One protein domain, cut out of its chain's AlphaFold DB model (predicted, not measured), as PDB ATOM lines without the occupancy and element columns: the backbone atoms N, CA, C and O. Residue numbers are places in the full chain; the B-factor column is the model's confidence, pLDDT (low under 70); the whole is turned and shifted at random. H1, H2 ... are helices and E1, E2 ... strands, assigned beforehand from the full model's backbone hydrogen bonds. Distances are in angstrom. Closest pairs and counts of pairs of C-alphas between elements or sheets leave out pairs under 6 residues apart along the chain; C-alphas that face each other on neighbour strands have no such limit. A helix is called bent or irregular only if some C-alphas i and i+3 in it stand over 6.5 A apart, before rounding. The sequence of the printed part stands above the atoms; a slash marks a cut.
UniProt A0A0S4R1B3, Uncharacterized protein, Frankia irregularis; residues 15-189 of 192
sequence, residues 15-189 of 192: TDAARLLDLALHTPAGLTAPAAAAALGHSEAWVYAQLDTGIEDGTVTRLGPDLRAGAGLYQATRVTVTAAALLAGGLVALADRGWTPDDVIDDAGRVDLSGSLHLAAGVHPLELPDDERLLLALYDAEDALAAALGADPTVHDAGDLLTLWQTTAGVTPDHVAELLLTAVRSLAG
ATOM      1  N   THR A  15      49.832   8.359  -8.829       93.88
ATOM      2  CA  THR A  15      48.950   7.878  -9.900       93.88
ATOM      3  C   THR A  15      48.099   9.005 -10.484       93.88
ATOM      4  O   THR A  15      48.022   9.140 -11.706       93.88
ATOM      5  N   ASP A  16      47.480   9.830  -9.635       93.00
ATOM      6  CA  ASP A  16      46.659  10.960 -10.087       93.00
ATOM      7  C   ASP A  16      47.517  12.019 -10.778       93.00
ATOM      8  O   ASP A  16      47.145  12.532 -11.834       93.00
ATOM      9  N   ALA A  17      48.688  12.314 -10.211       95.56
ATOM     10  CA  ALA A  17      49.636  13.260 -10.774       95.56
ATOM     11  C   ALA A  17      50.156  12.794 -12.140       95.56
ATOM     12  O   ALA A  17      50.210  13.592 -13.074       95.56
ATOM     13  N   ALA A  18      50.481  11.504 -12.293       96.00
ATOM     14  CA  ALA A  18      50.918  10.944 -13.571       96.00
ATOM     15  C   ALA A  18      49.808  11.014 -14.626       96.00
ATOM     16  O   ALA A  18      50.064  11.387 -15.768       96.00
ATOM     17  N   ARG A  19      48.559  10.728 -14.238       95.19
ATOM     18  CA  ARG A  19      47.404  10.835 -15.136       95.19
ATOM     19  C   ARG A  19      47.141  12.276 -15.576       95.19
ATOM     20  O   ARG A  19      46.849  12.514 -16.742       95.19
ATOM     21  N   LEU A  20      47.239  13.234 -14.657       96.56
ATOM     22  CA  LEU A  20      47.089  14.656 -14.974       96.56
ATOM     23  C   LEU A  20      48.219  15.157 -15.872       96.56
ATOM     24  O   LEU A  20      47.953  15.911 -16.804       96.56
ATOM     25  N   LEU A  21      49.453  14.710 -15.630       97.81
ATOM     26  CA  LEU A  21      50.589  15.020 -16.491       97.81
ATOM     27  C   LEU A  21      50.372  14.492 -17.916       97.81
ATOM     28  O   LEU A  21      50.560  15.241 -18.871       97.81
ATOM     29  N   ASP A  22      49.938  13.237 -18.056       97.00
ATOM     30  CA  ASP A  22      49.619  12.616 -19.348       97.00
ATOM     31  C   ASP A  22      48.529  13.395 -20.103       97.00
ATOM     32  O   ASP A  22      48.718  13.785 -21.255       97.00
ATOM     33  N   LEU A  23      47.429  13.746 -19.428       97.06
ATOM     34  CA  LEU A  23      46.375  14.584 -20.009       97.06
ATOM     35  C   LEU A  23      46.898  15.964 -20.435       97.06
ATOM     36  O   LEU A  23      46.606  16.415 -21.544       97.06
ATOM     37  N   ALA A  24      47.687  16.627 -19.587       97.44
ATOM     38  CA  ALA A  24      48.235  17.949 -19.876       97.44
ATOM     39  C   ALA A  24      49.222  17.929 -21.058       97.44
ATOM     40  O   ALA A  24      49.311  18.907 -21.802       97.44
ATOM     41  N   LEU A  25      49.926  16.817 -21.300       97.94
ATOM     42  CA  LEU A  25      50.797  16.658 -22.470       97.94
ATOM     43  C   LEU A  25      50.021  16.674 -23.792       97.94
ATOM     44  O   LEU A  25      50.593  17.014 -24.827       97.94
ATOM     45  N   HIS A  26      48.727  16.357 -23.783       97.19
ATOM     46  CA  HIS A  26      47.865  16.439 -24.964       97.19
ATOM     47  C   HIS A  26      47.300  17.844 -25.228       97.19
ATOM     48  O   HIS A  26      46.453  18.007 -26.109       97.19
ATOM     49  N   THR A  27      47.758  18.864 -24.506       95.31
ATOM     50  CA  THR A  27      47.378  20.257 -24.766       95.31
ATOM     51  C   THR A  27      48.151  20.816 -25.965       95.31
ATOM     52  O   THR A  27      49.347  20.534 -26.104       95.31
ATOM     53  N   PRO A  28      47.526  21.612 -26.855       94.38
ATOM     54  CA  PRO A  28      48.226  22.231 -27.984       94.38
ATOM     55  C   PRO A  28      49.392  23.139 -27.579       94.38
ATOM     56  O   PRO A  28      50.391  23.189 -28.294       94.38
ATOM     57  N   ALA A  29      49.289  23.814 -26.431       93.44
ATOM     58  CA  ALA A  29      50.351  24.672 -25.913       93.44
ATOM     59  C   ALA A  29      51.591  23.902 -25.442       93.44
ATOM     60  O   ALA A  29      52.680  24.472 -25.372       93.44
ATOM     61  N   GLY A  30      51.433  22.615 -25.119       95.12
ATOM     62  CA  GLY A  30      52.437  21.858 -24.388       95.12
ATOM     63  C   GLY A  30      52.612  22.378 -22.960       95.12
ATOM     64  O   GLY A  30      51.867  23.225 -22.470       95.12
ATOM     65  N   LEU A  31      53.619  21.851 -22.273       96.44
ATOM     66  CA  LEU A  31      53.924  22.225 -20.897       96.44
ATOM     67  C   LEU A  31      55.420  22.279 -20.632       96.44
ATOM     68  O   LEU A  31      56.226  21.674 -21.341       96.44
ATOM     69  N   THR A  32      55.787  22.989 -19.570       97.12
ATOM     70  CA  THR A  32      57.145  22.977 -19.028       97.12
ATOM     71  C   THR A  32      57.180  22.150 -17.746       97.12
ATOM     72  O   THR A  32      56.204  22.099 -16.994       97.12
ATOM     73  N   ALA A  33      58.314  21.500 -17.474       96.81
ATOM     74  CA  ALA A  33      58.466  20.696 -16.264       96.81
ATOM     75  C   ALA A  33      58.303  21.503 -14.955       96.81
ATOM     76  O   ALA A  33      57.634  20.990 -14.060       96.81
ATOM     77  N   PRO A  34      58.809  22.752 -14.826       97.31
ATOM     78  CA  PRO A  34      58.573  23.569 -13.631       97.31
ATOM     79  C   PRO A  34      57.093  23.881 -13.390       97.31
ATOM     80  O   PRO A  34      56.611  23.732 -12.267       97.31
ATOM     81  N   ALA A  35      56.354  24.258 -14.440       96.50
ATOM     82  CA  ALA A  35      54.928  24.549 -14.325       96.50
ATOM     83  C   ALA A  35      54.135  23.298 -13.928       96.50
ATOM     84  O   ALA A  35      53.333  23.344 -13.000       96.50
ATOM     85  N   ALA A  36      54.411  22.160 -14.573       97.31
ATOM     86  CA  ALA A  36      53.774  20.893 -14.228       97.31
ATOM     87  C   ALA A  36      54.115  20.444 -12.799       97.31
ATOM     88  O   ALA A  36      53.231  20.009 -12.069       97.31
ATOM     89  N   ALA A  37      55.365  20.595 -12.358       96.75
ATOM     90  CA  ALA A  37      55.776  20.266 -10.994       96.75
ATOM     91  C   ALA A  37      54.987  21.080  -9.955       96.75
ATOM     92  O   ALA A  37      54.436  20.511  -9.010       96.75
ATOM     93  N   ALA A  38      54.867  22.393 -10.179       95.38
ATOM     94  CA  ALA A  38      54.088  23.283  -9.327       95.38
ATOM     95  C   ALA A  38      52.595  22.913  -9.310       95.38
ATOM     96  O   ALA A  38      52.013  22.808  -8.233       95.38
ATOM     97  N   ALA A  39      51.993  22.653 -10.475       95.62
ATOM     98  CA  ALA A  39      50.577  22.295 -10.586       95.62
ATOM     99  C   ALA A  39      50.244  20.952  -9.914       95.62
ATOM    100  O   ALA A  39      49.187  20.797  -9.309       95.62
ATOM    101  N   LEU A  40      51.150  19.977 -10.020       95.44
ATOM    102  CA  LEU A  40      50.939  18.617  -9.525       95.44
ATOM    103  C   LEU A  40      51.375  18.435  -8.064       95.44
ATOM    104  O   LEU A  40      51.172  17.362  -7.497       95.44
ATOM    105  N   GLY A  41      52.013  19.437  -7.451       93.56
ATOM    106  CA  GLY A  41      52.583  19.320  -6.107       93.56
ATOM    107  C   GLY A  41      53.735  18.311  -6.024       93.56
ATOM    108  O   GLY A  41      53.931  17.681  -4.986       93.56
ATOM    109  N   HIS A  42      54.475  18.130  -7.121       95.25
ATOM    110  CA  HIS A  42      55.589  17.187  -7.244       95.25
ATOM    111  C   HIS A  42      56.901  17.924  -7.542       95.25
ATOM    112  O   HIS A  42      56.919  19.105  -7.874       95.25
ATOM    113  N   SER A  43      58.037  17.235  -7.409       96.81
ATOM    114  CA  SER A  43      59.334  17.820  -7.778       96.81
ATOM    115  C   SER A  43      59.539  17.834  -9.295       96.81
ATOM    116  O   SER A  43      59.095  16.920  -9.990       96.81
ATOM    117  N   GLU A  44      60.306  18.799  -9.808       97.00
ATOM    118  CA  GLU A  44      60.716  18.804 -11.221       97.00
ATOM    119  C   GLU A  44      61.433  17.510 -11.624       97.00
ATOM    120  O   GLU A  44      61.206  17.000 -12.715       97.00
ATOM    121  N   ALA A  45      62.255  16.938 -10.738       97.69
ATOM    122  CA  ALA A  45      62.951  15.678 -10.999       97.69
ATOM    123  C   ALA A  45      61.979  14.510 -11.240       97.69
ATOM    124  O   ALA A  45      62.234  13.666 -12.096       97.69
ATOM    125  N   TRP A  46      60.856  14.479 -10.515       97.75
ATOM    126  CA  TRP A  46      59.798  13.496 -10.743       97.75
ATOM    127  C   TRP A  46      59.134  13.714 -12.106       97.75
ATOM    128  O   TRP A  46      58.965  12.755 -12.854       97.75
ATOM    129  N   VAL A  47      58.837  14.968 -12.470       98.06
ATOM    130  CA  VAL A  47      58.238  15.294 -13.777       98.06
ATOM    131  C   VAL A  47      59.181  14.912 -14.917       98.06
ATOM    132  O   VAL A  47      58.754  14.247 -15.855       98.06
ATOM    133  N   TYR A  48      60.468  15.257 -14.826       97.75
ATOM    134  CA  TYR A  48      61.457  14.860 -15.830       97.75
ATOM    135  C   TYR A  48      61.548  13.344 -15.981       97.75
ATOM    136  O   TYR A  48      61.595  12.873 -17.109       97.75
ATOM    137  N   ALA A  49      61.491  12.576 -14.887       97.62
ATOM    138  CA  ALA A  49      61.490  11.118 -14.974       97.62
ATOM    139  C   ALA A  49      60.296  10.578 -15.788       97.62
ATOM    140  O   ALA A  49      60.486   9.702 -16.626       97.62
ATOM    141  N   GLN A  50      59.091  11.134 -15.599       97.56
ATOM    142  CA  GLN A  50      57.913  10.766 -16.400       97.56
ATOM    143  C   GLN A  50      58.078  11.161 -17.876       97.56
ATOM    144  O   GLN A  50      57.789  10.373 -18.777       97.56
ATOM    145  N   LEU A  51      58.566  12.381 -18.132       97.25
ATOM    146  CA  LEU A  51      58.780  12.896 -19.487       97.25
ATOM    147  C   LEU A  51      59.835  12.088 -20.246       97.25
ATOM    148  O   LEU A  51      59.637  11.789 -21.421       97.25
ATOM    149  N   ASP A  52      60.937  11.727 -19.589       96.75
ATOM    150  CA  ASP A  52      62.024  10.958 -20.192       96.75
ATOM    151  C   ASP A  52      61.555   9.544 -20.564       96.75
ATOM    152  O   ASP A  52      61.828   9.103 -21.679       96.75
ATOM    153  N   THR A  53      60.755   8.878 -19.717       95.38
ATOM    154  CA  THR A  53      60.099   7.608 -20.087       95.38
ATOM    155  C   THR A  53      59.222   7.767 -21.332       95.38
ATOM    156  O   THR A  53      59.344   6.992 -22.278       95.38
ATOM    157  N   GLY A  54      58.395   8.815 -21.397       95.44
ATOM    158  CA  GLY A  54      57.569   9.078 -22.579       95.44
ATOM    159  C   GLY A  54      58.379   9.396 -23.845       95.44
ATOM    160  O   GLY A  54      57.970   9.048 -24.953       95.44
ATOM    161  N   ILE A  55      59.542  10.037 -23.713       96.31
ATOM    162  CA  ILE A  55      60.452  10.300 -24.838       96.31
ATOM    163  C   ILE A  55      61.084   8.995 -25.336       96.31
ATOM    164  O   ILE A  55      61.138   8.775 -26.547       96.31
ATOM    165  N   GLU A  56      61.540   8.130 -24.429       95.75
ATOM    166  CA  GLU A  56      62.097   6.812 -24.763       95.75
ATOM    167  C   GLU A  56      61.068   5.927 -25.480       95.75
ATOM    168  O   GLU A  56      61.399   5.273 -26.474       95.75
ATOM    169  N   ASP A  57      59.807   5.992 -25.050       95.06
ATOM    170  CA  ASP A  57      58.679   5.284 -25.663       95.06
ATOM    171  C   ASP A  57      58.151   5.964 -26.945       95.06
ATOM    172  O   ASP A  57      57.296   5.419 -27.651       95.06
ATOM    173  N   GLY A  58      58.645   7.163 -27.276       95.25
ATOM    174  CA  GLY A  58      58.218   7.953 -28.435       95.25
ATOM    175  C   GLY A  58      56.815   8.562 -28.314       95.25
ATOM    176  O   GLY A  58      56.257   9.041 -29.308       95.25
ATOM    177  N   THR A  59      56.227   8.561 -27.119       96.44
ATOM    178  CA  THR A  59      54.908   9.141 -26.825       96.44
ATOM    179  C   THR A  59      54.979  10.628 -26.492       96.44
ATOM    180  O   THR A  59      53.983  11.326 -26.681       96.44
ATOM    181  N   VAL A  60      56.151  11.134 -26.094       97.31
ATOM    182  CA  VAL A  60      56.407  12.549 -25.791       97.31
ATOM    183  C   VAL A  60      57.473  13.119 -26.723       97.31
ATOM    184  O   VAL A  60      58.500  12.503 -26.997       97.31
ATOM    185  N   THR A  61      57.238  14.341 -27.191       97.06
ATOM    186  CA  THR A  61      58.158  15.128 -28.008       97.06
ATOM    187  C   THR A  61      58.599  16.376 -27.247       97.06
ATOM    188  O   THR A  61      57.791  17.084 -26.646       97.06
ATOM    189  N   ARG A  62      59.902  16.679 -27.307       96.06
ATOM    190  CA  ARG A  62      60.460  17.958 -26.851       96.06
ATOM    191  C   ARG A  62      60.409  18.964 -28.002       96.06
ATOM    192  O   ARG A  62      61.076  18.764 -29.013       96.06
ATOM    193  N   LEU A  63      59.638  20.035 -27.840       92.81
ATOM    194  CA  LEU A  63      59.372  21.022 -28.895       92.81
ATOM    195  C   LEU A  63      60.458  22.103 -29.005       92.81
ATOM    196  O   LEU A  63      60.622  22.715 -30.058       92.81
ATOM    197  N   GLY A  64      61.218  22.327 -27.933       90.69
ATOM    198  CA  GLY A  64      62.215  23.395 -27.839       90.69
ATOM    199  C   GLY A  64      62.066  24.173 -26.533       90.69
ATOM    200  O   GLY A  64      61.375  23.698 -25.635       90.69
ATOM    201  N   PRO A  65      62.735  25.324 -26.375       91.06
ATOM    202  CA  PRO A  65      62.526  26.181 -25.215       91.06
ATOM    203  C   PRO A  65      61.203  26.949 -25.333       91.06
ATOM    204  O   PRO A  65      60.887  27.490 -26.393       91.06
ATOM    205  N   ASP A  66      60.472  27.050 -24.227       88.06
ATOM    206  CA  ASP A  66      59.438  28.061 -24.049       88.06
ATOM    207  C   ASP A  66      60.067  29.455 -24.181       88.06
ATOM    208  O   ASP A  66      61.102  29.756 -23.582       88.06
ATOM    209  N   LEU A  67      59.440  30.316 -24.975       84.75
ATOM    210  CA  LEU A  67      59.984  31.632 -25.301       84.75
ATOM    211  C   LEU A  67      59.908  32.610 -24.122       84.75
ATOM    212  O   LEU A  67      60.653  33.589 -24.110       84.75
ATOM    213  N   ARG A  68      59.036  32.355 -23.136       81.50
ATOM    214  CA  ARG A  68      58.877  33.210 -21.952       81.50
ATOM    215  C   ARG A  68      59.901  32.874 -20.873       81.50
ATOM    216  O   ARG A  68      60.611  33.761 -20.404       81.50
ATOM    217  N   ALA A  69      59.956  31.611 -20.463       80.06
ATOM    218  CA  ALA A  69      60.746  31.161 -19.320       80.06
ATOM    219  C   ALA A  69      62.073  30.491 -19.714       80.06
ATOM    220  O   ALA A  69      62.935  30.286 -18.861       80.06
ATOM    221  N   GLY A  70      62.252  30.118 -20.986       87.06
ATOM    222  CA  GLY A  70      63.431  29.397 -21.478       87.06
ATOM    223  C   GLY A  70      63.488  27.916 -21.080       87.06
ATOM    224  O   GLY A  70      64.413  27.212 -21.488       87.06
ATOM    225  N   ALA A  71      62.520  27.431 -20.296       91.38
ATOM    226  CA  ALA A  71      62.404  26.029 -19.909       91.38
ATOM    227  C   ALA A  71      62.032  25.151 -21.113       91.38
ATOM    228  O   ALA A  71      61.414  25.620 -22.063       91.38
ATOM    229  N   GLY A  72      62.390  23.865 -21.089       94.06
ATOM    230  CA  GLY A  72      61.983  22.938 -22.148       94.06
ATOM    231  C   GLY A  72      60.460  22.797 -22.217       94.06
ATOM    232  O   GLY A  72      59.817  22.611 -21.185       94.06
ATOM    233  N   LEU A  73      59.914  22.866 -23.429       96.00
ATOM    234  CA  LEU A  73      58.510  22.642 -23.745       96.00
ATOM    235  C   LEU A  73      58.316  21.209 -24.253       96.00
ATOM    236  O   LEU A  73      59.042  20.741 -25.141       96.00
ATOM    237  N   TYR A  74      57.336  20.520 -23.680       97.62
ATOM    238  CA  TYR A  74      57.032  19.114 -23.923       97.62
ATOM    239  C   TYR A  74      55.566  18.949 -24.306       97.62
ATOM    240  O   TYR A  74      54.697  19.651 -23.793       97.62
ATOM    241  N   GLN A  75      55.300  18.001 -25.196       97.56
ATOM    242  CA  GLN A  75      53.959  17.685 -25.674       97.56
ATOM    243  C   GLN A  75      53.889  16.211 -26.070       97.56
ATOM    244  O   GLN A  75      54.899  15.616 -26.446       97.56
ATOM    245  N   ALA A  76      52.703  15.614 -26.028       96.56
ATOM    246  CA  ALA A  76      52.469  14.303 -26.606       96.56
ATOM    247  C   ALA A  76      52.764  14.318 -28.117       96.56
ATOM    248  O   ALA A  76      52.307  15.195 -28.848       96.56
ATOM    249  N   THR A  77      53.459  13.296 -28.616       94.56
ATOM    250  CA  THR A  77      53.767  13.125 -30.048       94.56
ATOM    251  C   THR A  77      52.498  13.086 -30.909       94.56
ATOM    252  O   THR A  77      52.510  13.461 -32.081       94.56
ATOM    253  N   ARG A  78      51.379  12.624 -30.334       92.50
ATOM    254  CA  ARG A  78      50.045  12.675 -30.942       92.50
ATOM    255  C   ARG A  78      49.089  13.414 -30.017       92.50
ATOM    256  O   ARG A  78      48.543  12.841 -29.076       92.50
ATOM    257  N   VAL A  79      48.886  14.690 -30.304       90.69
ATOM    258  CA  VAL A  79      47.972  15.560 -29.560       90.69
ATOM    259  C   VAL A  79      46.530  15.086 -29.753       90.69
ATOM    260  O   VAL A  79      46.080  14.897 -30.882       90.69
ATOM    261  N   THR A  80      45.815  14.890 -28.644       90.31
ATOM    262  CA  THR A  80      44.380  14.575 -28.633       90.31
ATOM    263  C   THR A  80      43.695  15.581 -27.725       90.31
ATOM    264  O   THR A  80      43.660  15.418 -26.508       90.31
ATOM    265  N   VAL A  81      43.178  16.649 -28.324       89.38
ATOM    266  CA  VAL A  81      42.524  17.717 -27.570       89.38
ATOM    267  C   VAL A  81      41.162  17.229 -27.086       89.38
ATOM    268  O   VAL A  81      40.313  16.834 -27.883       89.38
ATOM    269  N   THR A  82      40.969  17.256 -25.773       95.69
ATOM    270  CA  THR A  82      39.708  16.942 -25.092       95.69
ATOM    271  C   THR A  82      39.494  17.946 -23.967       95.69
ATOM    272  O   THR A  82      40.461  18.559 -23.512       95.69
ATOM    273  N   ALA A  83      38.266  18.066 -23.462       96.69
ATOM    274  CA  ALA A  83      37.986  18.888 -22.285       96.69
ATOM    275  C   ALA A  83      38.879  18.511 -21.088       96.69
ATOM    276  O   ALA A  83      39.485  19.377 -20.469       96.69
ATOM    277  N   ALA A  84      39.066  17.213 -20.817       96.69
ATOM    278  CA  ALA A  84      39.949  16.746 -19.746       96.69
ATOM    279  C   ALA A  84      41.419  17.159 -19.954       96.69
ATOM    280  O   ALA A  84      42.080  17.556 -18.995       96.69
ATOM    281  N   ALA A  85      41.922  17.100 -21.193       96.19
ATOM    282  CA  ALA A  85      43.267  17.575 -21.519       96.19
ATOM    283  C   ALA A  85      43.394  19.091 -21.307       96.19
ATOM    284  O   ALA A  85      44.365  19.540 -20.703       96.19
ATOM    285  N   LEU A  86      42.400  19.877 -21.740       97.69
ATOM    286  CA  LEU A  86      42.400  21.332 -21.567       97.69
ATOM    287  C   LEU A  86      42.280  21.750 -20.102       97.69
ATOM    288  O   LEU A  86      42.977  22.668 -19.693       97.69
ATOM    289  N   LEU A  87      41.482  21.056 -19.291       98.19
ATOM    290  CA  LEU A  87      41.394  21.311 -17.851       98.19
ATOM    291  C   LEU A  87      42.711  20.971 -17.131       98.19
ATOM    292  O   LEU A  87      43.185  21.754 -16.306       98.19
ATOM    293  N   ALA A  88      43.343  19.841 -17.467       97.50
ATOM    294  CA  ALA A  88      44.659  19.489 -16.931       97.50
ATOM    295  C   ALA A  88      45.730  20.510 -17.357       97.50
ATOM    296  O   ALA A  88      46.545  20.940 -16.544       97.50
ATOM    297  N   GLY A  89      45.690  20.959 -18.614       97.56
ATOM    298  CA  GLY A  89      46.526  22.046 -19.113       97.56
ATOM    299  C   GLY A  89      46.259  23.386 -18.440       97.56
ATOM    300  O   GLY A  89      47.205  24.100 -18.129       97.56
ATOM    301  N   GLY A  90      44.996  23.716 -18.173       97.88
ATOM    302  CA  GLY A  90      44.584  24.942 -17.491       97.88
ATOM    303  C   GLY A  90      45.143  25.007 -16.075       97.88
ATOM    304  O   GLY A  90      45.675  26.037 -15.668       97.88
ATOM    305  N   LEU A  91      45.157  23.876 -15.360       97.75
ATOM    306  CA  LEU A  91      45.829  23.765 -14.063       97.75
ATOM    307  C   LEU A  91      47.329  24.092 -14.168       97.75
ATOM    308  O   LEU A  91      47.854  24.863 -13.363       97.75
ATOM    309  N   VAL A  92      48.014  23.555 -15.183       97.69
ATOM    310  CA  VAL A  92      49.435  23.853 -15.438       97.69
ATOM    311  C   VAL A  92      49.639  25.321 -15.831       97.69
ATOM    312  O   VAL A  92      50.579  25.958 -15.357       97.69
ATOM    313  N   ALA A  93      48.748  25.889 -16.646       97.19
ATOM    314  CA  ALA A  93      48.793  27.290 -17.047       97.19
ATOM    315  C   ALA A  93      48.592  28.233 -15.852       97.19
ATOM    316  O   ALA A  93      49.318  29.218 -15.731       97.19
ATOM    317  N   LEU A  94      47.680  27.917 -14.925       97.00
ATOM    318  CA  LEU A  94      47.511  28.670 -13.677       97.00
ATOM    319  C   LEU A  94      48.739  28.568 -12.772       97.00
ATOM    320  O   LEU A  94      49.108  29.559 -12.146       97.00
ATOM    321  N   ALA A  95      49.402  27.411 -12.719       95.81
ATOM    322  CA  ALA A  95      50.647  27.266 -11.970       95.81
ATOM    323  C   ALA A  95      51.803  28.085 -12.584       95.81
ATOM    324  O   ALA A  95      52.630  28.621 -11.848       95.81
ATOM    325  N   ASP A  96      51.846  28.223 -13.914       95.06
ATOM    326  CA  ASP A  96      52.851  29.026 -14.630       95.06
ATOM    327  C   ASP A  96      52.587  30.541 -14.556       95.06
ATOM    328  O   ASP A  96      53.507  31.352 -14.397       95.06
ATOM    329  N   ARG A  97      51.327  30.951 -14.727       94.75
ATOM    330  CA  ARG A  97      50.933  32.362 -14.851       94.75
ATOM    331  C   ARG A  97      50.480  32.984 -13.547       94.75
ATOM    332  O   ARG A  97      50.601  34.193 -13.389       94.75
ATOM    333  N   GLY A  98      50.004  32.174 -12.612       95.56
ATOM    334  CA  GLY A  98      49.247  32.637 -11.464       95.56
ATOM    335  C   GLY A  98      47.795  32.950 -11.827       95.56
ATOM    336  O   GLY A  98      47.447  33.177 -12.987       95.56
ATOM    337  N   TRP A  99      46.960  32.978 -10.792       96.75
ATOM    338  CA  TRP A  99      45.532  33.255 -10.895       96.75
ATOM    339  C   TRP A  99      45.202  34.724 -10.597       96.75
ATOM    340  O   TRP A  99      45.807  35.342  -9.705       96.75
ATOM    341  N   THR A 100      44.207  35.259 -11.301       95.56
ATOM    342  CA  THR A 100      43.541  36.527 -10.979       95.56
ATOM    343  C   THR A 100      42.010  36.360 -10.997       95.56
ATOM    344  O   THR A 100      41.495  35.625 -11.839       95.56
ATOM    345  N   PRO A 101      41.268  36.984 -10.059       93.25
ATOM    346  CA  PRO A 101      39.806  36.908 -10.026       93.25
ATOM    347  C   PRO A 101      39.108  37.885 -10.979       93.25
ATOM    348  O   PRO A 101      37.968  37.630 -11.357       93.25
ATOM    349  N   ASP A 102      39.747  39.009 -11.313       87.94
ATOM    350  CA  ASP A 102      39.039  40.197 -11.817       87.94
ATOM    351  C   ASP A 102      39.151  40.401 -13.336       87.94
ATOM    352  O   ASP A 102      38.269  41.011 -13.937       87.94
ATOM    353  N   ASP A 103      40.211  39.880 -13.958       91.69
ATOM    354  CA  ASP A 103      40.521  40.069 -15.377       91.69
ATOM    355  C   ASP A 103      40.845  38.723 -16.025       91.69
ATOM    356  O   ASP A 103      41.516  37.894 -15.418       91.69
ATOM    357  N   VAL A 104      40.475  38.531 -17.294       92.75
ATOM    358  CA  VAL A 104      40.877  37.327 -18.051       92.75
ATOM    359  C   VAL A 104      42.404  37.185 -18.103       92.75
ATOM    360  O   VAL A 104      42.957  36.089 -17.998       92.75
ATOM    361  N   ILE A 105      43.093  38.319 -18.240       96.12
ATOM    362  CA  ILE A 105      44.532  38.450 -18.048       96.12
ATOM    363  C   ILE A 105      44.835  39.838 -17.482       96.12
ATOM    364  O   ILE A 105      44.379  40.837 -18.037       96.12
ATOM    365  N   ASP A 106      45.592  39.905 -16.388       95.69
ATOM    366  CA  ASP A 106      45.958  41.177 -15.756       95.69
ATOM    367  C   ASP A 106      47.312  41.725 -16.246       95.69
ATOM    368  O   ASP A 106      48.046  41.079 -16.998       95.69
ATOM    369  N   ASP A 107      47.684  42.920 -15.778       94.12
ATOM    370  CA  ASP A 107      48.956  43.574 -16.129       94.12
ATOM    371  C   ASP A 107      50.203  42.774 -15.698       94.12
ATOM    372  O   ASP A 107      51.300  42.993 -16.220       94.12
ATOM    373  N   ALA A 108      50.063  41.855 -14.738       93.69
ATOM    374  CA  ALA A 108      51.127  40.949 -14.312       93.69
ATOM    375  C   ALA A 108      51.175  39.657 -15.154       93.69
ATOM    376  O   ALA A 108      52.075  38.834 -14.967       93.69
ATOM    377  N   GLY A 109      50.238  39.480 -16.091       93.19
ATOM    378  CA  GLY A 109      50.108  38.298 -16.934       93.19
ATOM    379  C   GLY A 109      49.506  37.088 -16.220       93.19
ATOM    380  O   GLY A 109      49.613  35.978 -16.751       93.19
ATOM    381  N   ARG A 110      48.907  37.286 -15.035       96.88
ATOM    382  CA  ARG A 110      48.083  36.276 -14.358       96.88
ATOM    383  C   ARG A 110      46.783  36.128 -15.122       96.88
ATOM    384  O   ARG A 110      46.314  37.103 -15.699       96.88
ATOM    385  N   VAL A 111      46.200  34.937 -15.106       97.31
ATOM    386  CA  VAL A 111      44.969  34.649 -15.852       97.31
ATOM    387  C   VAL A 111      43.859  34.160 -14.944       97.31
ATOM    388  O   VAL A 111      44.112  33.648 -13.850       97.31
ATOM    389  N   ASP A 112      42.632  34.322 -15.402       96.31
ATOM    390  CA  ASP A 112      41.482  33.712 -14.763       96.31
ATOM    391  C   ASP A 112      41.278  32.257 -15.221       96.31
ATOM    392  O   ASP A 112      42.134  31.657 -15.887       96.31
ATOM    393  N   LEU A 113      40.158  31.651 -14.822       95.81
ATOM    394  CA  LEU A 113      39.880  30.256 -15.136       95.81
ATOM    395  C   LEU A 113      39.735  30.028 -16.649       95.81
ATOM    396  O   LEU A 113      40.443  29.175 -17.190       95.81
ATOM    397  N   SER A 114      38.905  30.808 -17.346       94.88
ATOM    398  CA  SER A 114      38.727  30.681 -18.801       94.88
ATOM    399  C   SER A 114      40.007  31.029 -19.563       94.88
ATOM    400  O   SER A 114      40.399  30.308 -20.484       94.88
ATOM    401  N   GLY A 115      40.730  32.070 -19.155       96.69
ATOM    402  CA  GLY A 115      42.015  32.455 -19.728       96.69
ATOM    403  C   GLY A 115      43.060  31.343 -19.620       96.69
ATOM    404  O   GLY A 115      43.833  31.130 -20.555       96.69
ATOM    405  N   SER A 116      43.052  30.565 -18.533       97.69
ATOM    406  CA  SER A 116      43.936  29.401 -18.392       97.69
ATOM    407  C   SER A 116      43.628  28.276 -19.387       97.69
ATOM    408  O   SER A 116      44.556  27.658 -19.915       97.69
ATOM    409  N   LEU A 117      42.348  28.047 -19.704       97.50
ATOM    410  CA  LEU A 117      41.928  27.055 -20.700       97.50
ATOM    411  C   LEU A 117      42.339  27.483 -22.110       97.50
ATOM    412  O   LEU A 117      42.857  26.669 -22.872       97.50
ATOM    413  N   HIS A 118      42.191  28.769 -22.428       97.06
ATOM    414  CA  HIS A 118      42.666  29.348 -23.684       97.06
ATOM    415  C   HIS A 118      44.185  29.200 -23.834       97.06
ATOM    416  O   HIS A 118      44.668  28.751 -24.877       97.06
ATOM    417  N   LEU A 119      44.950  29.469 -22.770       96.75
ATOM    418  CA  LEU A 119      46.391  29.220 -22.786       96.75
ATOM    419  C   LEU A 119      46.719  27.747 -23.009       96.75
ATOM    420  O   LEU A 119      47.605  27.462 -23.804       96.75
ATOM    421  N   ALA A 120      46.009  26.814 -22.368       97.06
ATOM    422  CA  ALA A 120      46.196  25.381 -22.596       97.06
ATOM    423  C   ALA A 120      45.876  24.979 -24.046       97.06
ATOM    424  O   ALA A 120      46.584  24.177 -24.655       97.06
ATOM    425  N   ALA A 121      44.850  25.594 -24.633       96.00
ATOM    426  CA  ALA A 121      44.492  25.459 -26.038       96.00
ATOM    427  C   ALA A 121      45.532  26.068 -27.002       96.00
ATOM    428  O   ALA A 121      45.419  25.881 -28.211       96.00
ATOM    429  N   GLY A 122      46.569  26.744 -26.499       94.69
ATOM    430  CA  GLY A 122      47.609  27.363 -27.319       94.69
ATOM    431  C   GLY A 122      47.156  28.655 -27.998       94.69
ATOM    432  O   GLY A 122      47.760  29.054 -28.993       94.69
ATOM    433  N   VAL A 123      46.111  29.301 -27.475       95.62
ATOM    434  CA  VAL A 123      45.576  30.570 -27.983       95.62
ATOM    435  C   VAL A 123      45.709  31.681 -26.945       95.62
ATOM    436  O   VAL A 123      45.954  31.441 -25.759       95.62
ATOM    437  N   HIS A 124      45.606  32.930 -27.396       95.25
ATOM    438  CA  HIS A 124      45.627  34.068 -26.487       95.25
ATOM    439  C   HIS A 124      44.374  34.050 -25.582       95.25
ATOM    440  O   HIS A 124      43.297  33.741 -26.084       95.25
ATOM    441  N   PRO A 125      44.451  34.432 -24.286       95.00
ATOM    442  CA  PRO A 125      43.304  34.393 -23.363       95.00
ATOM    443  C   PRO A 125      42.046  35.150 -23.814       95.00
ATOM    444  O   PRO A 125      40.955  34.872 -23.337       95.00
ATOM    445  N   LEU A 126      42.208  36.129 -24.705       94.00
ATOM    446  CA  LEU A 126      41.131  36.978 -25.233       94.00
ATOM    447  C   LEU A 126      40.669  36.574 -26.644       94.00
ATOM    448  O   LEU A 126      39.899  37.305 -27.264       94.00
ATOM    449  N   GLU A 127      41.185  35.473 -27.185       94.00
ATOM    450  CA  GLU A 127      40.903  35.011 -28.542       94.00
ATOM    451  C   GLU A 127      40.255  33.631 -28.509       94.00
ATOM    452  O   GLU A 127      40.624  32.782 -27.704       94.00
ATOM    453  N   LEU A 128      39.325  33.387 -29.431       92.06
ATOM    454  CA  LEU A 128      38.788  32.050 -29.654       92.06
ATOM    455  C   LEU A 128      39.656  31.303 -30.673       92.06
ATOM    456  O   LEU A 128      40.147  31.919 -31.622       92.06
ATOM    457  N   PRO A 129      39.832  29.982 -30.524       92.19
ATOM    458  CA  PRO A 129      40.511  29.183 -31.531       92.19
ATOM    459  C   PRO A 129      39.706  29.106 -32.835       92.19
ATOM    460  O   PRO A 129      38.495  28.894 -32.821       92.19
ATOM    461  N   ASP A 130      40.411  29.175 -33.967       91.69
ATOM    462  CA  ASP A 130      39.825  28.974 -35.302       91.69
ATOM    463  C   ASP A 130      39.473  27.498 -35.590       91.69
ATOM    464  O   ASP A 130      38.667  27.204 -36.473       91.69
ATOM    465  N   ASP A 131      40.096  26.547 -34.879       93.12
ATOM    466  CA  ASP A 131      39.808  25.115 -35.018       93.12
ATOM    467  C   ASP A 131      38.526  24.753 -34.254       93.12
ATOM    468  O   ASP A 131      38.485  24.786 -33.023       93.12
ATOM    469  N   GLU A 132      37.491  24.344 -34.992       93.62
ATOM    470  CA  GLU A 132      36.182  23.965 -34.447       93.62
ATOM    471  C   GLU A 132      36.256  22.872 -33.368       93.62
ATOM    472  O   GLU A 132      35.459  22.873 -32.432       93.62
ATOM    473  N   ARG A 133      37.205  21.930 -33.464       91.62
ATOM    474  CA  ARG A 133      37.356  20.860 -32.462       91.62
ATOM    475  C   ARG A 133      37.948  21.385 -31.167       91.62
ATOM    476  O   ARG A 133      37.565  20.928 -30.095       91.62
ATOM    477  N   LEU A 134      38.893  22.314 -31.278       94.62
ATOM    478  CA  LEU A 134      39.504  22.967 -30.129       94.62
ATOM    479  C   LEU A 134      38.493  23.884 -29.439       94.62
ATOM    480  O   LEU A 134      38.395  23.859 -28.217       94.62
ATOM    481  N   LEU A 135      37.698  24.614 -30.226       95.50
ATOM    482  CA  LEU A 135      36.601  25.433 -29.719       95.50
ATOM    483  C   LEU A 135      35.566  24.589 -28.966       95.50
ATOM    484  O   LEU A 135      35.201  24.927 -27.846       95.50
ATOM    485  N   LEU A 136      35.142  23.458 -29.540       95.38
ATOM    486  CA  LEU A 136      34.212  22.547 -28.871       95.38
ATOM    487  C   LEU A 136      34.796  21.995 -27.564       95.38
ATOM    488  O   LEU A 136      34.109  21.977 -26.552       95.38
ATOM    489  N   ALA A 137      36.069  21.592 -27.562       95.94
ATOM    490  CA  ALA A 137      36.723  21.096 -26.355       95.94
ATOM    491  C   ALA A 137      36.852  22.170 -25.258       95.94
ATOM    492  O   ALA A 137      36.812  21.819 -24.079       95.94
ATOM    493  N   LEU A 138      37.017  23.447 -25.628       96.06
ATOM    494  CA  LEU A 138      36.993  24.566 -24.680       96.06
ATOM    495  C   LEU A 138      35.608  24.721 -24.052       96.06
ATOM    496  O   LEU A 138      35.519  24.756 -22.829       96.06
ATOM    497  N   TYR A 139      34.545  24.730 -24.859       95.12
ATOM    498  CA  TYR A 139      33.179  24.802 -24.332       95.12
ATOM    499  C   TYR A 139      32.844  23.606 -23.440       95.12
ATOM    500  O   TYR A 139      32.366  23.794 -22.327       95.12
ATOM    501  N   ASP A 140      33.203  22.387 -23.849       95.81
ATOM    502  CA  ASP A 140      33.019  21.189 -23.022       95.81
ATOM    503  C   ASP A 140      33.799  21.277 -21.689       95.81
ATOM    504  O   ASP A 140      33.366  20.735 -20.668       95.81
ATOM    505  N   ALA A 141      34.963  21.941 -21.672       96.81
ATOM    506  CA  ALA A 141      35.740  22.168 -20.453       96.81
ATOM    507  C   ALA A 141      35.076  23.200 -19.530       96.81
ATOM    508  O   ALA A 141      34.994  22.969 -18.322       96.81
ATOM    509  N   GLU A 142      34.581  24.309 -20.080       96.06
ATOM    510  CA  GLU A 142      33.839  25.324 -19.324       96.06
ATOM    511  C   GLU A 142      32.534  24.752 -18.753       96.06
ATOM    512  O   GLU A 142      32.253  24.921 -17.564       96.06
ATOM    513  N   ASP A 143      31.801  23.968 -19.544       95.88
ATOM    514  CA  ASP A 143      30.599  23.258 -19.109       95.88
ATOM    515  C   ASP A 143      30.900  22.268 -17.979       95.88
ATOM    516  O   ASP A 143      30.151  22.183 -17.002       95.88
ATOM    517  N   ALA A 144      32.017  21.539 -18.060       95.88
ATOM    518  CA  ALA A 144      32.438  20.628 -16.998       95.88
ATOM    519  C   ALA A 144      32.769  21.368 -15.689       95.88
ATOM    520  O   ALA A 144      32.465  20.865 -14.603       95.88
ATOM    521  N   LEU A 145      33.353  22.566 -15.770       96.25
ATOM    522  CA  LEU A 145      33.606  23.416 -14.604       96.25
ATOM    523  C   LEU A 145      32.300  23.954 -14.013       96.25
ATOM    524  O   LEU A 145      32.103  23.882 -12.798       96.25
ATOM    525  N   ALA A 146      31.378  24.428 -14.853       94.69
ATOM    526  CA  ALA A 146      30.058  24.871 -14.415       94.69
ATOM    527  C   ALA A 146      29.277  23.728 -13.740       94.69
ATOM    528  O   ALA A 146      28.715  23.905 -12.654       94.69
ATOM    529  N   ALA A 147      29.319  22.524 -14.314       93.44
ATOM    530  CA  ALA A 147      28.726  21.328 -13.727       93.44
ATOM    531  C   ALA A 147      29.374  20.952 -12.383       93.44
ATOM    532  O   ALA A 147      28.668  20.580 -11.442       93.44
ATOM    533  N   ALA A 148      30.696  21.096 -12.244       94.12
ATOM    534  CA  ALA A 148      31.402  20.873 -10.979       94.12
ATOM    535  C   ALA A 148      31.019  21.897  -9.890       94.12
ATOM    536  O   ALA A 148      31.041  21.567  -8.702       94.12
ATOM    537  N   LEU A 149      30.582  23.100 -10.279       94.06
ATOM    538  CA  LEU A 149      29.954  24.086  -9.389       94.06
ATOM    539  C   LEU A 149      28.472  23.789  -9.090       94.06
ATOM    540  O   LEU A 149      27.841  24.508  -8.314       94.06
ATOM    541  N   GLY A 150      27.915  22.719  -9.664       92.38
ATOM    542  CA  GLY A 150      26.525  22.305  -9.486       92.38
ATOM    543  C   GLY A 150      25.528  23.043 -10.382       92.38
ATOM    544  O   GLY A 150      24.327  22.986 -10.113       92.38
ATOM    545  N   ALA A 151      26.002  23.740 -11.414       91.88
ATOM    546  CA  ALA A 151      25.150  24.412 -12.384       91.88
ATOM    547  C   ALA A 151      24.755  23.486 -13.543       91.88
ATOM    548  O   ALA A 151      25.439  22.510 -13.842       91.88
ATOM    549  N   ASP A 152      23.643  23.815 -14.201       88.00
ATOM    550  CA  ASP A 152      23.236  23.181 -15.454       88.00
ATOM    551  C   ASP A 152      23.716  24.048 -16.636       88.00
ATOM    552  O   ASP A 152      23.157  25.134 -16.844       88.00
ATOM    553  N   PRO A 153      24.726  23.601 -17.406       76.69
ATOM    554  CA  PRO A 153      25.265  24.368 -18.532       76.69
ATOM    555  C   PRO A 153      24.274  24.502 -19.700       76.69
ATOM    556  O   PRO A 153      24.449  25.332 -20.583       76.69
ATOM    557  N   THR A 154      23.166  23.748 -19.704       83.50
ATOM    558  CA  THR A 154      22.101  23.931 -20.706       83.50
ATOM    559  C   THR A 154      21.184  25.117 -20.399       83.50
ATOM    560  O   THR A 154      20.376  25.519 -21.242       83.50
ATOM    561  N   VAL A 155      21.289  25.675 -19.189       83.81
ATOM    562  CA  VAL A 155      20.438  26.759 -18.678       83.81
ATOM    563  C   VAL A 155      21.229  28.051 -18.473       83.81
ATOM    564  O   VAL A 155      20.662  29.140 -18.590       83.81
ATOM    565  N   HIS A 156      22.521  27.942 -18.173       86.19
ATOM    566  CA  HIS A 156      23.402  29.065 -17.885       86.19
ATOM    567  C   HIS A 156      24.607  29.055 -18.816       86.19
ATOM    568  O   HIS A 156      25.180  27.999 -19.058       86.19
ATOM    569  N   ASP A 157      25.009  30.237 -19.280       90.44
ATOM    570  CA  ASP A 157      26.292  30.404 -19.953       90.44
ATOM    571  C   ASP A 157      27.425  30.087 -18.963       90.44
ATOM    572  O   ASP A 157      27.492  30.669 -17.872       90.44
ATOM    573  N   ALA A 158      28.262  29.106 -19.308       91.06
ATOM    574  CA  ALA A 158      29.320  28.631 -18.428       91.06
ATOM    575  C   ALA A 158      30.359  29.730 -18.157       91.06
ATOM    576  O   ALA A 158      30.733  29.924 -17.002       91.06
ATOM    577  N   GLY A 159      30.761  30.501 -19.171       88.00
ATOM    578  CA  GLY A 159      31.740  31.582 -19.027       88.00
ATOM    579  C   GLY A 159      31.276  32.669 -18.054       88.00
ATOM    580  O   GLY A 159      32.015  33.049 -17.137       88.00
ATOM    581  N   ASP A 160      30.020  33.107 -18.175       90.06
ATOM    582  CA  ASP A 160      29.419  34.077 -17.247       90.06
ATOM    583  C   ASP A 160      29.374  33.534 -15.809       90.06
ATOM    584  O   ASP A 160      29.665  34.251 -14.842       90.06
ATOM    585  N   LEU A 161      29.026  32.254 -15.646       93.00
ATOM    586  CA  LEU A 161      28.950  31.610 -14.339       93.00
ATOM    587  C   LEU A 161      30.324  31.475 -13.680       93.00
ATOM    588  O   LEU A 161      30.452  31.755 -12.485       93.00
ATOM    589  N   LEU A 162      31.345  31.071 -14.436       93.12
ATOM    590  CA  LEU A 162      32.717  30.956 -13.940       93.12
ATOM    591  C   LEU A 162      33.272  32.326 -13.547       93.12
ATOM    592  O   LEU A 162      33.842  32.458 -12.461       93.12
ATOM    593  N   THR A 163      33.007  33.358 -14.353       92.69
ATOM    594  CA  THR A 163      33.367  34.753 -14.051       92.69
ATOM    595  C   THR A 163      32.708  35.239 -12.755       92.69
ATOM    596  O   THR A 163      33.354  35.833 -11.886       92.69
ATOM    597  N   LEU A 164      31.417  34.957 -12.569       93.31
ATOM    598  CA  LEU A 164      30.703  35.325 -11.344       93.31
ATOM    599  C   LEU A 164      31.221  34.552 -10.124       93.31
ATOM    600  O   LEU A 164      31.365  35.108  -9.031       93.31
ATOM    601  N   TRP A 165      31.493  33.260 -10.289       94.94
ATOM    602  CA  TRP A 165      32.002  32.432  -9.206       94.94
ATOM    603  C   TRP A 165      33.385  32.907  -8.759       94.94
ATOM    604  O   TRP A 165      33.569  33.173  -7.573       94.94
ATOM    605  N   GLN A 166      34.334  33.099  -9.680       94.06
ATOM    606  CA  GLN A 166      35.715  33.455  -9.329       94.06
ATOM    607  C   GLN A 166      35.851  34.856  -8.705       94.06
ATOM    608  O   GLN A 166      36.741  35.075  -7.886       94.06
ATOM    609  N   THR A 167      34.939  35.779  -9.032       93.44
ATOM    610  CA  THR A 167      34.870  37.127  -8.435       93.44
ATOM    611  C   THR A 167      34.166  37.145  -7.071       93.44
ATOM    612  O   THR A 167      34.129  38.171  -6.385       93.44
ATOM    613  N   THR A 168      33.612  36.011  -6.625       93.50
ATOM    614  CA  THR A 168      32.973  35.905  -5.312       93.50
ATOM    615  C   THR A 168      34.009  36.031  -4.192       93.50
ATOM    616  O   THR A 168      35.041  35.357  -4.167       93.50
ATOM    617  N   ALA A 169      33.709  36.878  -3.202       89.75
ATOM    618  CA  ALA A 169      34.591  37.102  -2.062       89.75
ATOM    619  C   ALA A 169      34.924  35.788  -1.332       89.75
ATOM    620  O   ALA A 169      34.035  35.086  -0.851       89.75
ATOM    621  N   GLY A 170      36.220  35.496  -1.204       90.44
ATOM    622  CA  GLY A 170      36.721  34.296  -0.530       90.44
ATOM    623  C   GLY A 170      37.125  33.153  -1.463       90.44
ATOM    624  O   GLY A 170      37.659  32.161  -0.966       90.44
ATOM    625  N   VAL A 171      36.946  33.284  -2.783       94.19
ATOM    626  CA  VAL A 171      37.612  32.391  -3.743       94.19
ATOM    627  C   VAL A 171      39.125  32.622  -3.691       94.19
ATOM    628  O   VAL A 171      39.605  33.742  -3.516       94.19
ATOM    629  N   THR A 172      39.882  31.530  -3.764       94.38
ATOM    630  CA  THR A 172      41.344  31.503  -3.643       94.38
ATOM    631  C   THR A 172      41.920  30.646  -4.771       94.38
ATOM    632  O   THR A 172      41.177  29.841  -5.338       94.38
ATOM    633  N   PRO A 173      43.232  30.737  -5.064       93.19
ATOM    634  CA  PRO A 173      43.874  29.844  -6.028       93.19
ATOM    635  C   PRO A 173      43.614  28.356  -5.748       93.19
ATOM    636  O   PRO A 173      43.357  27.596  -6.675       93.19
ATOM    637  N   ASP A 174      43.600  27.952  -4.473       92.75
ATOM    638  CA  ASP A 174      43.334  26.564  -4.079       92.75
ATOM    639  C   ASP A 174      41.913  26.124  -4.455       92.75
ATOM    640  O   ASP A 174      41.722  25.010  -4.933       92.75
ATOM    641  N   HIS A 175      40.911  26.999  -4.302       95.00
ATOM    642  CA  HIS A 175      39.545  26.702  -4.744       95.00
ATOM    643  C   HIS A 175      39.467  26.506  -6.263       95.00
ATOM    644  O   HIS A 175      38.741  25.631  -6.731       95.00
ATOM    645  N   VAL A 176      40.214  27.304  -7.029       95.38
ATOM    646  CA  VAL A 176      40.269  27.212  -8.497       95.38
ATOM    647  C   VAL A 176      40.947  25.912  -8.931       95.38
ATOM    648  O   VAL A 176      40.433  25.202  -9.795       95.38
ATOM    649  N   ALA A 177      42.063  25.557  -8.291       94.31
ATOM    650  CA  ALA A 177      42.756  24.298  -8.542       94.31
ATOM    651  C   ALA A 177      41.873  23.083  -8.206       94.31
ATOM    652  O   ALA A 177      41.757  22.163  -9.015       94.31
ATOM    653  N   GLU A 178      41.191  23.091  -7.056       94.19
ATOM    654  CA  GLU A 178      40.252  22.030  -6.664       94.19
ATOM    655  C   GLU A 178      39.066  21.906  -7.628       94.19
ATOM    656  O   GLU A 178      38.629  20.789  -7.931       94.19
ATOM    657  N   LEU A 179      38.561  23.026  -8.156       95.88
ATOM    658  CA  LEU A 179      37.499  23.013  -9.159       95.88
ATOM    659  C   LEU A 179      37.961  22.322 -10.452       95.88
ATOM    660  O   LEU A 179      37.278  21.416 -10.936       95.88
ATOM    661  N   LEU A 180      39.140  22.684 -10.969       95.94
ATOM    662  CA  LEU A 180      39.742  22.041 -12.144       95.94
ATOM    663  C   LEU A 180      39.955  20.543 -11.921       95.94
ATOM    664  O   LEU A 180      39.557  19.729 -12.754       95.94
ATOM    665  N   LEU A 181      40.528  20.158 -10.779       94.00
ATOM    666  CA  LEU A 181      40.754  18.755 -10.430       94.00
ATOM    667  C   LEU A 181      39.443  17.967 -10.343       94.00
ATOM    668  O   LEU A 181      39.366  16.834 -10.823       94.00
ATOM    669  N   THR A 182      38.401  18.562  -9.762       94.25
ATOM    670  CA  THR A 182      37.067  17.956  -9.677       94.25
ATOM    671  C   THR A 182      36.468  17.740 -11.067       94.25
ATOM    672  O   THR A 182      35.993  16.638 -11.359       94.25
ATOM    673  N   ALA A 183      36.541  18.745 -11.943       94.69
ATOM    674  CA  ALA A 183      36.051  18.651 -13.317       94.69
ATOM    675  C   ALA A 183      36.814  17.585 -14.125       94.69
ATOM    676  O   ALA A 183      36.192  16.734 -14.766       94.69
ATOM    677  N   VAL A 184      38.151  17.545 -14.028       94.06
ATOM    678  CA  VAL A 184      38.969  16.513 -14.692       94.06
ATOM    679  C   VAL A 184      38.571  15.113 -14.228       94.06
ATOM    680  O   VAL A 184      38.338  14.243 -15.065       94.06
ATOM    681  N   ARG A 185      38.465  14.875 -12.913       89.94
ATOM    682  CA  ARG A 185      38.093  13.557 -12.359       89.94
ATOM    683  C   ARG A 185      36.714  13.097 -12.830       89.94
ATOM    684  O   ARG A 185      36.541  11.922 -13.160       89.94
ATOM    685  N   SER A 186      35.760  14.027 -12.916       89.38
ATOM    686  CA  SER A 186      34.413  13.746 -13.418       89.38
ATOM    687  C   SER A 186      34.435  13.274 -14.876       89.38
ATOM    688  O   SER A 186      33.850  12.239 -15.194       89.38
ATOM    689  N   LEU A 187      35.182  13.963 -15.744       88.56
ATOM    690  CA  LEU A 187      35.321  13.591 -17.157       88.56
ATOM    691  C   LEU A 187      36.138  12.311 -17.365       88.56
ATOM    692  O   LEU A 187      35.890  11.544 -18.294       88.56
ATOM    693  N   ALA A 188      37.115  12.065 -16.496       75.88
ATOM    694  CA  ALA A 188      38.022  10.930 -16.581       75.88
ATOM    695  C   ALA A 188      37.392   9.600 -16.099       75.88
ATOM    696  O   ALA A 188      38.051   8.555 -16.157       75.88
ATOM    697  N   GLY A 189      36.128   9.612 -15.661       61.25
ATOM    698  CA  GLY A 189      35.366   8.407 -15.336       61.25
ATOM    699  C   GLY A 189      35.413   7.965 -13.872       61.25
ATOM    700  O   GLY A 189      35.146   6.796 -13.603       61.25
TER     701      GLY A 189
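Overview. This is residues 15 to 189 of the 192 residues of an uncharacterized protein of Frankia irregularis (UniProt A0A0S4R1B3). A ball of mostly crossed helices is built round H4, which runs through the middle. At one end a small two-stranded hairpin, E1 and E2, sits with H1, H2 and H3; on the other side of H4 are H5, H6, H7 and H8, with H8 side by side with H4. The printed part has 175 residues, with eight named helices and two named strands in the order H1 H2 H3 E1 E2 H4 H5 H6 H7 H8; the sheet, E1 - E2, is antiparallel and the class is mostly helix. The whole is compact, with a radius of gyration of the C-alphas of 15.1 A and spans of 46 by 32 by 32 A.

Along the chain. Strand E1 is residues 60 to 65, 15.0 A from first to last C-alpha, beginning at C-alpha 60 (56.407, 12.549, -25.791). E2 is residues 72 to 76. Before them come H1, residues 15 to 25, from C-alpha 15 at (48.950, 7.878, -9.900), H2, residues 33 to 40, and H3, residues 44 to 56, 18.1 A long. After them come H4, residues 83 to 97, 20.1 A; H5, residues 113 to 120; H6, residues 132 to 148, 24.1 A; H7, residues 158 to 166; and H8, residues 173 to 187, 21.5 A, ending at C-alpha 187 (35.321, 13.591, -17.157).

Arrangement. E1 and E2 form an antiparallel hairpin at 151 degrees, with N 61 and O 75 2.8 A apart and N 63 and O 73 2.9 A apart, both within hydrogen-bond range. The closest C-alphas of H3 and E1, Gly 54 and Val 60, are 4.9 A apart; those of H1 and E2, Leu 25 and Gln 75, 4.6 A. H3 touches H2 with residues 44 to 48 alone, closest at Ala 37 and Glu 44, 5.2 A between C-alphas. H4 is the hub, touching five helices. H1 touches it about perpendicular, at 89 degrees, with C-alphas 24 and 89 closest at 4.5 A. H5 touches it at 82 degrees, about perpendicular, with C-alphas 90 and 116 closest at 4.6 A. H8 touches H4 at a shallow tilt of 18 degrees, opposite ways, with C-alphas 84 and 184 closest at 5.2 A. H6 touches H7 with residues 142 to 146 alone, closest at C-alphas 146 and 158, 5.5 A. H3 and H4 are apart. In each of the eight helices every O i to N i+4 pair is within hydrogen-bond range.

Size, cuts and confidence. The C-alphas farthest apart, Glu 56 and Ala 169, are 46.8 A apart. The printed part has no cut. The links H4 to H5 and H5 to H6 are long. Mean pLDDT of the printed part is 94.0, and residue 189 alone is under 70.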